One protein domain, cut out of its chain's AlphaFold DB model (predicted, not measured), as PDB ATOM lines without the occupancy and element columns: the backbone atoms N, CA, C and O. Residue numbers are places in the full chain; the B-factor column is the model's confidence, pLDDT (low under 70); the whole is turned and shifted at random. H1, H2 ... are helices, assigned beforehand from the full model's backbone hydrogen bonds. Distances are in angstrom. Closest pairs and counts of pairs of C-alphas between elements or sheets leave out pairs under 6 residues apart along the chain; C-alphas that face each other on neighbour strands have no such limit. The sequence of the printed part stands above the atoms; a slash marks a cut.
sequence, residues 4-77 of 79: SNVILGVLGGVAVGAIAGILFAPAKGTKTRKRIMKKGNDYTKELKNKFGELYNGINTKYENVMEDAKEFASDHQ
ATOM      1  N   SER A   4      19.834  -1.708  10.461       83.69
ATOM      2  CA  SER A   4      19.946  -1.163  11.822       83.69
ATOM      3  C   SER A   4      18.639  -1.255  12.613       83.69
ATOM      4  O   SER A   4      18.645  -1.612  13.787       83.69
ATOM      5  N   ASN A   5      17.507  -0.975  11.969       89.25
ATOM      6  CA  ASN A   5      16.206  -0.928  12.630       89.25
ATOM      7  C   ASN A   5      15.688  -2.337  12.931       89.25
ATOM      8  O   ASN A   5      15.036  -2.552  13.948       89.25
ATOM      9  N   VAL A   6      16.020  -3.308  12.074       93.75
ATOM     10  CA  VAL A   6      15.682  -4.722  12.290       93.75
ATOM     11  C   VAL A   6      16.484  -5.280  13.467       93.75
ATOM     12  O   VAL A   6      15.910  -5.905  14.353       93.75
ATOM     13  N   ILE A   7      17.787  -4.988  13.530       95.00
ATOM     14  CA  ILE A   7      18.654  -5.409  14.642       95.00
ATOM     15  C   ILE A   7      18.184  -4.792  15.965       95.00
ATOM     16  O   ILE A   7      18.072  -5.499  16.964       95.00
ATOM     17  N   LEU A   8      17.847  -3.498  15.967       95.38
ATOM     18  CA  LEU A   8      17.298  -2.820  17.145       95.38
ATOM     19  C   LEU A   8      15.959  -3.420  17.587       95.38
ATOM     20  O   LEU A   8      15.754  -3.624  18.781       95.38
ATOM     21  N   GLY A   9      15.072  -3.753  16.644       96.31
ATOM     22  CA  GLY A   9      13.796  -4.403  16.943       96.31
ATOM     23  C   GLY A   9      13.971  -5.785  17.577       96.31
ATOM     24  O   GLY A   9      13.335  -6.085  18.585       96.31
ATOM     25  N   VAL A  10      14.881  -6.606  17.043       96.44
ATOM     26  CA  VAL A  10      15.180  -7.938  17.594       96.44
ATOM     27  C   VAL A  10      15.815  -7.831  18.982       96.44
ATOM     28  O   VAL A  10      15.364  -8.502  19.909       96.44
ATOM     29  N   LEU A  11      16.819  -6.966  19.160       96.44
ATOM     30  CA  LEU A  11      17.462  -6.754  20.462       96.44
ATOM     31  C   LEU A  11      16.473  -6.225  21.504       96.44
ATOM     32  O   LEU A  11      16.449  -6.724  22.628       96.44
ATOM     33  N   GLY A  12      15.629  -5.265  21.122       97.56
ATOM     34  CA  GLY A  12      14.569  -4.735  21.976       97.56
ATOM     35  C   GLY A  12      13.566  -5.815  22.381       97.56
ATOM     36  O   GLY A  12      13.257  -5.950  23.563       97.56
ATOM     37  N   GLY A  13      13.121  -6.641  21.429       96.94
ATOM     38  CA  GLY A  13      12.214  -7.761  21.692       96.94
ATOM     39  C   GLY A  13      12.806  -8.803  22.644       96.94
ATOM     40  O   GLY A  13      12.145  -9.213  23.599       96.94
ATOM     41  N   VAL A  14      14.072  -9.186  22.446       97.38
ATOM     42  CA  VAL A  14      14.777 -10.120  23.340       97.38
ATOM     43  C   VAL A  14      14.954  -9.523  24.737       97.38
ATOM     44  O   VAL A  14      14.719 -10.219  25.723       97.38
ATOM     45  N   ALA A  15      15.329  -8.245  24.845       96.25
ATOM     46  CA  ALA A  15      15.514  -7.578  26.131       96.25
ATOM     47  C   ALA A  15      14.202  -7.501  26.926       96.25
ATOM     48  O   ALA A  15      14.159  -7.916  28.085       96.25
ATOM     49  N   VAL A  16      13.122  -7.036  26.290       97.88
ATOM     50  CA  VAL A  16      11.787  -6.970  26.906       97.88
ATOM     51  C   VAL A  16      11.305  -8.367  27.302       97.88
ATOM     52  O   VAL A  16      10.853  -8.557  28.430       97.88
ATOM     53  N   GLY A  17      11.463  -9.367  26.428       95.06
ATOM     54  CA  GLY A  17      11.082 -10.752  26.713       95.06
ATOM     55  C   GLY A  17      11.876 -11.381  27.863       95.06
ATOM     56  O   GLY A  17      11.300 -12.062  28.708       95.06
ATOM     57  N   ALA A  18      13.182 -11.120  27.949       94.81
ATOM     58  CA  ALA A  18      14.026 -11.615  29.034       94.81
ATOM     59  C   ALA A  18      13.657 -10.980  30.382       94.81
ATOM     60  O   ALA A  18      13.562 -11.689  31.384       94.81
ATOM     61  N   ILE A  19      13.407  -9.665  30.407       95.44
ATOM     62  CA  ILE A  19      12.953  -8.963  31.615       95.44
ATOM     63  C   ILE A  19      11.597  -9.516  32.056       95.44
ATOM     64  O   ILE A  19      11.450  -9.910  33.211       95.44
ATOM     65  N   ALA A  20      10.636  -9.617  31.133       96.81
ATOM     66  CA  ALA A  20       9.324 -10.185  31.421       96.81
ATOM     67  C   ALA A  20       9.438 -11.626  31.950       96.81
ATOM     68  O   ALA A  20       8.855 -11.948  32.981       96.81
ATOM     69  N   GLY A  21      10.248 -12.480  31.320       94.56
ATOM     70  CA  GLY A  21      10.470 -13.857  31.764       94.56
ATOM     71  C   GLY A  21      11.078 -13.961  33.168       94.56
ATOM     72  O   GLY A  21      10.658 -14.809  33.953       94.56
ATOM     73  N   ILE A  22      12.025 -13.081  33.518       92.75
ATOM     74  CA  ILE A  22      12.614 -13.029  34.868       92.75
ATOM     75  C   ILE A  22      11.582 -12.567  35.907       92.75
ATOM     76  O   ILE A  22      11.585 -13.087  37.021       92.75
ATOM     77  N   LEU A  23      10.708 -11.616  35.554       93.50
ATOM     78  CA  LEU A  23       9.664 -11.108  36.449       93.50
ATOM     79  C   LEU A  23       8.548 -12.132  36.686       93.50
ATOM     80  O   LEU A  23       8.146 -12.330  37.830       93.50
ATOM     81  N   PHE A  24       8.070 -12.801  35.634       93.69
ATOM     82  CA  PHE A  24       7.013 -13.812  35.750       93.69
ATOM     83  C   PHE A  24       7.504 -15.118  36.390       93.69
ATOM     84  O   PHE A  24       6.743 -15.777  37.093       93.69
ATOM     85  N   ALA A  25       8.769 -15.495  36.177       92.62
ATOM     86  CA  ALA A  25       9.355 -16.717  36.724       92.62
ATOM     87  C   ALA A  25      10.728 -16.447  37.373       92.62
ATOM     88  O   ALA A  25      11.776 -16.798  36.813       92.62
ATOM     89  N   PRO A  26      10.756 -15.850  38.582       88.81
ATOM     90  CA  PRO A  26      12.003 -15.502  39.242       88.81
ATOM     91  C   PRO A  26      12.727 -16.746  39.768       88.81
ATOM     92  O   PRO A  26      12.244 -17.495  40.620       88.81
ATOM     93  N   ALA A  27      13.958 -16.948  39.304       91.38
ATOM     94  CA  ALA A  27      14.879 -17.889  39.925       91.38
ATOM     95  C   ALA A  27      15.481 -17.289  41.208       91.38
ATOM     96  O   ALA A  27      15.697 -16.083  41.312       91.38
ATOM     97  N   LYS A  28      15.843 -18.142  42.177       93.81
ATOM     98  CA  LYS A  28      16.556 -17.704  43.392       93.81
ATOM     99  C   LYS A  28      17.814 -16.904  43.024       93.81
ATOM    100  O   LYS A  28      18.653 -17.397  42.267       93.81
ATOM    101  N   GLY A  29      17.997 -15.727  43.631       88.81
ATOM    102  CA  GLY A  29      19.107 -14.815  43.314       88.81
ATOM    103  C   GLY A  29      20.499 -15.448  43.434       88.81
ATOM    104  O   GLY A  29      21.370 -15.204  42.598       88.81
ATOM    105  N   THR A  30      20.694 -16.352  44.400       93.81
ATOM    106  CA  THR A  30      21.935 -17.136  44.549       93.81
ATOM    107  C   THR A  30      22.238 -17.996  43.319       93.81
ATOM    108  O   THR A  30      23.385 -18.061  42.871       93.81
ATOM    109  N   LYS A  31      21.212 -18.613  42.716       93.44
ATOM    110  CA  LYS A  31      21.345 -19.391  41.476       93.44
ATOM    111  C   LYS A  31      21.616 -18.482  40.278       93.44
ATOM    112  O   LYS A  31      22.446 -18.840  39.448       93.44
ATOM    113  N   THR A  32      20.972 -17.317  40.199       91.69
ATOM    114  CA  THR A  32      21.179 -16.347  39.110       91.69
ATOM    115  C   THR A  32      22.607 -15.803  39.104       91.69
ATOM    116  O   THR A  32      23.279 -15.891  38.079       91.69
ATOM    117  N   ARG A  33      23.133 -15.358  40.254       93.94
ATOM    118  CA  ARG A  33      24.527 -14.888  40.365       93.94
ATOM    119  C   ARG A  33      25.527 -15.988  40.003       93.94
ATOM    120  O   ARG A  33      26.457 -15.742  39.238       93.94
ATOM    121  N   LYS A  34      25.311 -17.220  40.485       95.06
ATOM    122  CA  LYS A  34      26.158 -18.372  40.134       95.06
ATOM    123  C   LYS A  34      26.125 -18.674  38.632       95.06
ATOM    124  O   LYS A  34      27.165 -18.961  38.045       95.06
ATOM    125  N   ARG A  35      24.948 -18.590  38.000       91.75
ATOM    126  CA  ARG A  35      24.786 -18.768  36.547       91.75
ATOM    127  C   ARG A  35      25.501 -17.679  35.749       91.75
ATOM    128  O   ARG A  35      26.150 -18.034  34.775       91.75
ATOM    129  N   ILE A  36      25.414 -16.412  36.163       92.38
ATOM    130  CA  ILE A  36      26.111 -15.292  35.507       92.38
ATOM    131  C   ILE A  36      27.625 -15.492  35.572       92.38
ATOM    132  O   ILE A  36      28.272 -15.432  34.536       92.38
ATOM    133  N   MET A  37      28.181 -15.802  36.749       93.88
ATOM    134  CA  MET A  37      29.628 -16.015  36.887       93.88
ATOM    135  C   MET A  37      30.124 -17.186  36.035       93.88
ATOM    136  O   MET A  37      31.115 -17.056  35.323       93.88
ATOM    137  N   LYS A  38      29.407 -18.319  36.063       94.00
ATOM    138  CA  LYS A  38      29.766 -19.492  35.259       94.00
ATOM    139  C   LYS A  38      29.675 -19.190  33.760       94.00
ATOM    140  O   LYS A  38      30.656 -19.353  33.046       94.00
ATOM    141  N   LYS A  39      28.523 -18.689  33.295       91.94
ATOM    142  CA  LYS A  39      28.317 -18.371  31.875       91.94
ATOM    143  C   LYS A  39      29.258 -17.270  31.393       91.94
ATOM    144  O   LYS A  39      29.762 -17.390  30.293       91.94
ATOM    145  N   GLY A  40      29.519 -16.229  32.181       92.00
ATOM    146  CA  GLY A  40      30.406 -15.131  31.786       92.00
ATOM    147  C   GLY A  40      31.826 -15.605  31.481       92.00
ATOM    148  O   GLY A  40      32.392 -15.226  30.457       92.00
ATOM    149  N   ASN A  41      32.374 -16.486  32.321       91.12
ATOM    150  CA  ASN A  41      33.699 -17.055  32.095       91.12
ATOM    151  C   ASN A  41      33.727 -18.002  30.880       91.12
ATOM    152  O   ASN A  41      34.615 -17.891  30.036       91.12
ATOM    153  N   ASP A  42      32.722 -18.878  30.761       92.62
ATOM    154  CA  ASP A  42      32.607 -19.829  29.648       92.62
ATOM    155  C   ASP A  42      32.454 -19.095  28.299       92.62
ATOM    156  O   ASP A  42      33.210 -19.357  27.362       92.62
ATOM    157  N   TYR A  43      31.558 -18.101  28.224       92.06
ATOM    158  CA  TYR A  43      31.349 -17.287  27.021       92.06
ATOM    159  C   TYR A  43      32.592 -16.494  26.648       92.06
ATOM    160  O   TYR A  43      32.938 -16.460  25.478       92.06
ATOM    161  N   THR A  44      33.272 -15.865  27.611       91.88
ATOM    162  CA  THR A  44      34.476 -15.068  27.319       91.88
ATOM    163  C   THR A  44      35.575 -15.935  26.715       91.88
ATOM    164  O   THR A  44      36.245 -15.513  25.774       91.88
ATOM    165  N   LYS A  45      35.757 -17.155  27.230       91.50
ATOM    166  CA  LYS A  45      36.738 -18.101  26.697       91.50
ATOM    167  C   LYS A  45      36.371 -18.550  25.283       91.50
ATOM    168  O   LYS A  45      37.225 -18.531  24.401       91.50
ATOM    169  N   GLU A  46      35.107 -18.898  25.052       91.94
ATOM    170  CA  GLU A  46      34.632 -19.317  23.732       91.94
ATOM    171  C   GLU A  46      34.701 -18.178  22.702       91.94
ATOM    172  O   GLU A  46      35.150 -18.390  21.577       91.94
ATOM    173  N   LEU A  47      34.338 -16.953  23.097       93.31
ATOM    174  CA  LEU A  47      34.451 -15.757  22.258       93.31
ATOM    175  C   LEU A  47      35.897 -15.463  21.891       93.31
ATOM    176  O   LEU A  47      36.168 -15.207  20.726       93.31
ATOM    177  N   LYS A  48      36.828 -15.513  22.853       92.25
ATOM    178  CA  LYS A  48      38.254 -15.299  22.574       92.25
ATOM    179  C   LYS A  48      38.788 -16.315  21.570       92.25
ATOM    180  O   LYS A  48      39.491 -15.920  20.648       92.25
ATOM    181  N   ASN A  49      38.418 -17.587  21.714       92.94
ATOM    182  CA  ASN A  49      38.837 -18.631  20.784       92.94
ATOM    183  C   ASN A  49      38.255 -18.401  19.382       92.94
ATOM    184  O   ASN A  49      39.014 -18.302  18.423       92.94
ATOM    185  N   LYS A  50      36.932 -18.217  19.263       93.00
ATOM    186  CA  LYS A  50      36.269 -17.961  17.971       93.00
ATOM    187  C   LYS A  50      36.746 -16.669  17.311       93.00
ATOM    188  O   LYS A  50      36.865 -16.614  16.094       93.00
ATOM    189  N   PHE A  51      37.014 -15.629  18.097       93.06
ATOM    190  CA  PHE A  51      37.551 -14.368  17.597       93.06
ATOM    191  C   PHE A  51      38.991 -14.531  17.106       93.06
ATOM    192  O   PHE A  51      39.322 -14.007  16.050       93.06
ATOM    193  N   GLY A  52      39.824 -15.290  17.825       91.50
ATOM    194  CA  GLY A  52      41.170 -15.644  17.372       91.50
ATOM    195  C   GLY A  52      41.154 -16.440  16.065       91.50
ATOM    196  O   GLY A  52      41.893 -16.113  15.144       91.50
ATOM    197  N   GLU A  53      40.262 -17.428  15.942       91.81
ATOM    198  CA  GLU A  53      40.062 -18.195  14.703       91.81
ATOM    199  C   GLU A  53      39.593 -17.306  13.542       91.81
ATOM    200  O   GLU A  53      40.128 -17.401  12.438       91.81
ATOM    201  N   LEU A  54      38.638 -16.404  13.789       93.50
ATOM    202  CA  LEU A  54      38.172 -15.427  12.801       93.50
ATOM    203  C   LEU A  54      39.288 -14.481  12.363       93.50
ATOM    204  O   LEU A  54      39.462 -14.263  11.169       93.50
ATOM    205  N   TYR A  55      40.040 -13.930  13.314       92.75
ATOM    206  CA  TYR A  55      41.130 -12.998  13.042       92.75
ATOM    207  C   TYR A  55      42.237 -13.661  12.218       92.75
ATOM    208  O   TYR A  55      42.646 -13.123  11.191       92.75
ATOM    209  N   ASN A  56      42.655 -14.866  12.608       90.94
ATOM    210  CA  ASN A  56      43.644 -15.634  11.858       90.94
ATOM    211  C   ASN A  56      43.126 -15.989  10.456       90.94
ATOM    212  O   ASN A  56      43.837 -15.792   9.478       90.94
ATOM    213  N   GLY A  57      41.870 -16.434  10.335       91.12
ATOM    214  CA  GLY A  57      41.263 -16.751   9.041       91.12
ATOM    215  C   GLY A  57      41.116 -15.539   8.115       91.12
ATOM    216  O   GLY A  57      41.248 -15.683   6.900       91.12
ATOM    217  N   ILE A  58      40.869 -14.347   8.668       91.62
ATOM    218  CA  ILE A  58      40.844 -13.090   7.908       91.62
ATOM    219  C   ILE A  58      42.250 -12.728   7.436       91.62
ATOM    220  O   ILE A  58      42.406 -12.429   6.258       91.62
ATOM    221  N   ASN A  59      43.261 -12.796   8.305       90.69
ATOM    222  CA  ASN A  59      44.634 -12.458   7.930       90.69
ATOM    223  C   ASN A  59      45.179 -13.396   6.853       90.69
ATOM    224  O   ASN A  59      45.683 -12.914   5.849       90.69
ATOM    225  N   THR A  60      44.991 -14.712   6.992       89.19
ATOM    226  CA  THR A  60      45.429 -15.676   5.969       89.19
ATOM    227  C   THR A  60      44.720 -15.449   4.634       89.19
ATOM    228  O   THR A  60      45.353 -15.470   3.584       89.19
ATOM    229  N   LYS A  61      43.404 -15.188   4.640       88.94
ATOM    230  CA  LYS A  61      42.688 -14.856   3.396       88.94
ATOM    231  C   LYS A  61      43.156 -13.533   2.797       88.94
ATOM    232  O   LYS A  61      43.209 -13.420   1.581       88.94
ATOM    233  N   TYR A  62      43.463 -12.545   3.631       88.50
ATOM    234  CA  TYR A  62      43.950 -11.246   3.190       88.50
ATOM    235  C   TYR A  62      45.350 -11.342   2.574       88.50
ATOM    236  O   TYR A  62      45.580 -10.761   1.520       88.50
ATOM    237  N   GLU A  63      46.258 -12.098   3.196       87.50
ATOM    238  CA  GLU A  63      47.604 -12.365   2.677       87.50
ATOM    239  C   GLU A  63      47.544 -13.080   1.327       87.50
ATOM    240  O   GLU A  63      48.116 -12.568   0.369       87.50
ATOM    241  N   ASN A  64      46.762 -14.159   1.212       88.38
ATOM    242  CA  ASN A  64      46.600 -14.884  -0.052       88.38
ATOM    243  C   ASN A  64      46.022 -13.989  -1.161       88.38
ATOM    244  O   ASN A  64      46.533 -13.974  -2.270       88.38
ATOM    245  N   VAL A  65      44.995 -13.184  -0.863       90.44
ATOM    246  CA  VAL A  65      44.414 -12.253  -1.849       90.44
ATOM    247  C   VAL A  65      45.415 -11.170  -2.262       90.44
ATOM    248  O   VAL A  65      45.425 -10.747  -3.416       90.44
ATOM    249  N   MET A  66      46.249 -10.695  -1.335       87.69
ATOM    250  CA  MET A  66      47.286  -9.704  -1.622       87.69
ATOM    251  C   MET A  66      48.429 -10.299  -2.456       87.69
ATOM    252  O   MET A  66      49.002  -9.595  -3.284       87.69
ATOM    253  N   GLU A  67      48.775 -11.564  -2.226       87.75
ATOM    254  CA  GLU A  67      49.767 -12.309  -3.003       87.75
ATOM    255  C   GLU A  67      49.258 -12.588  -4.421       87.75
ATOM    256  O   GLU A  67      49.909 -12.156  -5.371       87.75
ATOM    257  N   ASP A  68      48.043 -13.131  -4.564       88.12
ATOM    258  CA  ASP A  68      47.382 -13.344  -5.861       88.12
ATOM    259  C   ASP A  68      47.287 -12.032  -6.663       88.12
ATOM    260  O   ASP A  68      47.536 -11.998  -7.867       88.12
ATOM    261  N   ALA A  69      46.954 -10.917  -6.000       88.06
ATOM    262  CA  ALA A  69      46.869  -9.604  -6.638       88.06
ATOM    263  C   ALA A  69      48.240  -9.054  -7.062       88.06
ATOM    264  O   ALA A  69      48.334  -8.374  -8.087       88.06
ATOM    265  N   LYS A  70      49.299  -9.324  -6.288       85.75
ATOM    266  CA  LYS A  70      50.673  -8.961  -6.658       85.75
ATOM    267  C   LYS A  70      51.147  -9.773  -7.853       85.75
ATOM    268  O   LYS A  70      51.696  -9.171  -8.767       85.75
ATOM    269  N   GLU A  71      50.895 -11.079  -7.860       85.25
ATOM    270  CA  GLU A  71      51.247 -11.973  -8.966       85.25
ATOM    271  C   GLU A  71      50.537 -11.546 -10.261       85.25
ATOM    272  O   GLU A  71      51.193 -11.334 -11.283       85.25
ATOM    273  N   PHE A  72      49.229 -11.257 -10.186       85.38
ATOM    274  CA  PHE A  72      48.453 -10.705 -11.305       85.38
ATOM    275  C   PHE A  72      48.991  -9.359 -11.814       85.38
ATOM    276  O   PHE A  72      48.969  -9.098 -13.017       85.38
ATOM    277  N   ALA A  73      49.452  -8.485 -10.913       82.38
ATOM    278  CA  ALA A  73      49.993  -7.180 -11.280       82.38
ATOM    279  C   ALA A  73      51.386  -7.282 -11.924       82.38
ATOM    280  O   ALA A  73      51.664  -6.540 -12.865       82.38
ATOM    281  N   SER A  74      52.245  -8.196 -11.456       78.50
ATOM    282  CA  SER A  74      53.565  -8.430 -12.053       78.50
ATOM    283  C   SER A  74      53.486  -9.103 -13.424       78.50
ATOM    284  O   SER A  74      54.189  -8.677 -14.336       78.50
ATOM    285  N   ASP A  75      52.586 -10.074 -13.611       76.06
ATOM    286  CA  ASP A  75      52.442 -10.826 -14.872       76.06
ATOM    287  C   ASP A  75      51.906  -9.949 -16.028       76.06
ATOM    288  O   ASP A  75      52.128 -10.221 -17.205       76.06
ATOM    289  N   HIS A  76      51.229  -8.838 -15.705       65.12
ATOM    290  CA  HIS A  76      50.744  -7.849 -16.680       65.12
ATOM    291  C   HIS A  76      51.686  -6.651 -16.893       65.12
ATOM    292  O   HIS A  76      51.423  -5.845 -17.785       65.12
ATOM    293  N   GLN A  77      52.766  -6.507 -16.114       59.72
ATOM    294  CA  GLN A  77      53.782  -5.469 -16.348       59.72
ATOM    295  C   GLN A  77      54.916  -5.913 -17.287       59.72
ATOM    296  O   GLN A  77      55.696  -5.063 -17.708       59.72
TER     297      GLN A  77
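What this domain is: This is residues 4 to 77 of the 79 residues of an uncharacterized protein of Flavobacterium sangjuense (UniProt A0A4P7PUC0). Two helices make an open, uneven V with a blunt corner: the short arm H1 leads into a tight link, and the much longer arm H2 folds back from it without packing on H1. H2 makes the length of the rod-like outline, which spans 70 by 30 by 9 A. The printed part has 74 residues with two named helices, H1 then H2, and no named strand; the class is all helix. The whole is extended, with a radius of gyration of the C-alphas of 22.6 A.

Where its parts are: H1, residues 4 to 24, begins with C-alpha 4 at (19.946, -1.163, 11.822) and is 30.0 A long from first to last C-alpha. H2, residues 29 to 75, is 67.2 A long and ends with C-alpha 75 at (52.442, -10.826, -14.872).

How they stand to each other: H1 and H2 are apart, with no C-alpha of the one within 8 A of the other. A tight link of 4 residues joins them. Every O i to N i+4 pair is within hydrogen-bond range in H1 and H2.

The domain as a whole: The C-alphas of Lys 28 and Gln 77, the two farthest apart, are 71.4 A apart. The printed part has no cut. Residues 76 to 77 have pLDDT under 70.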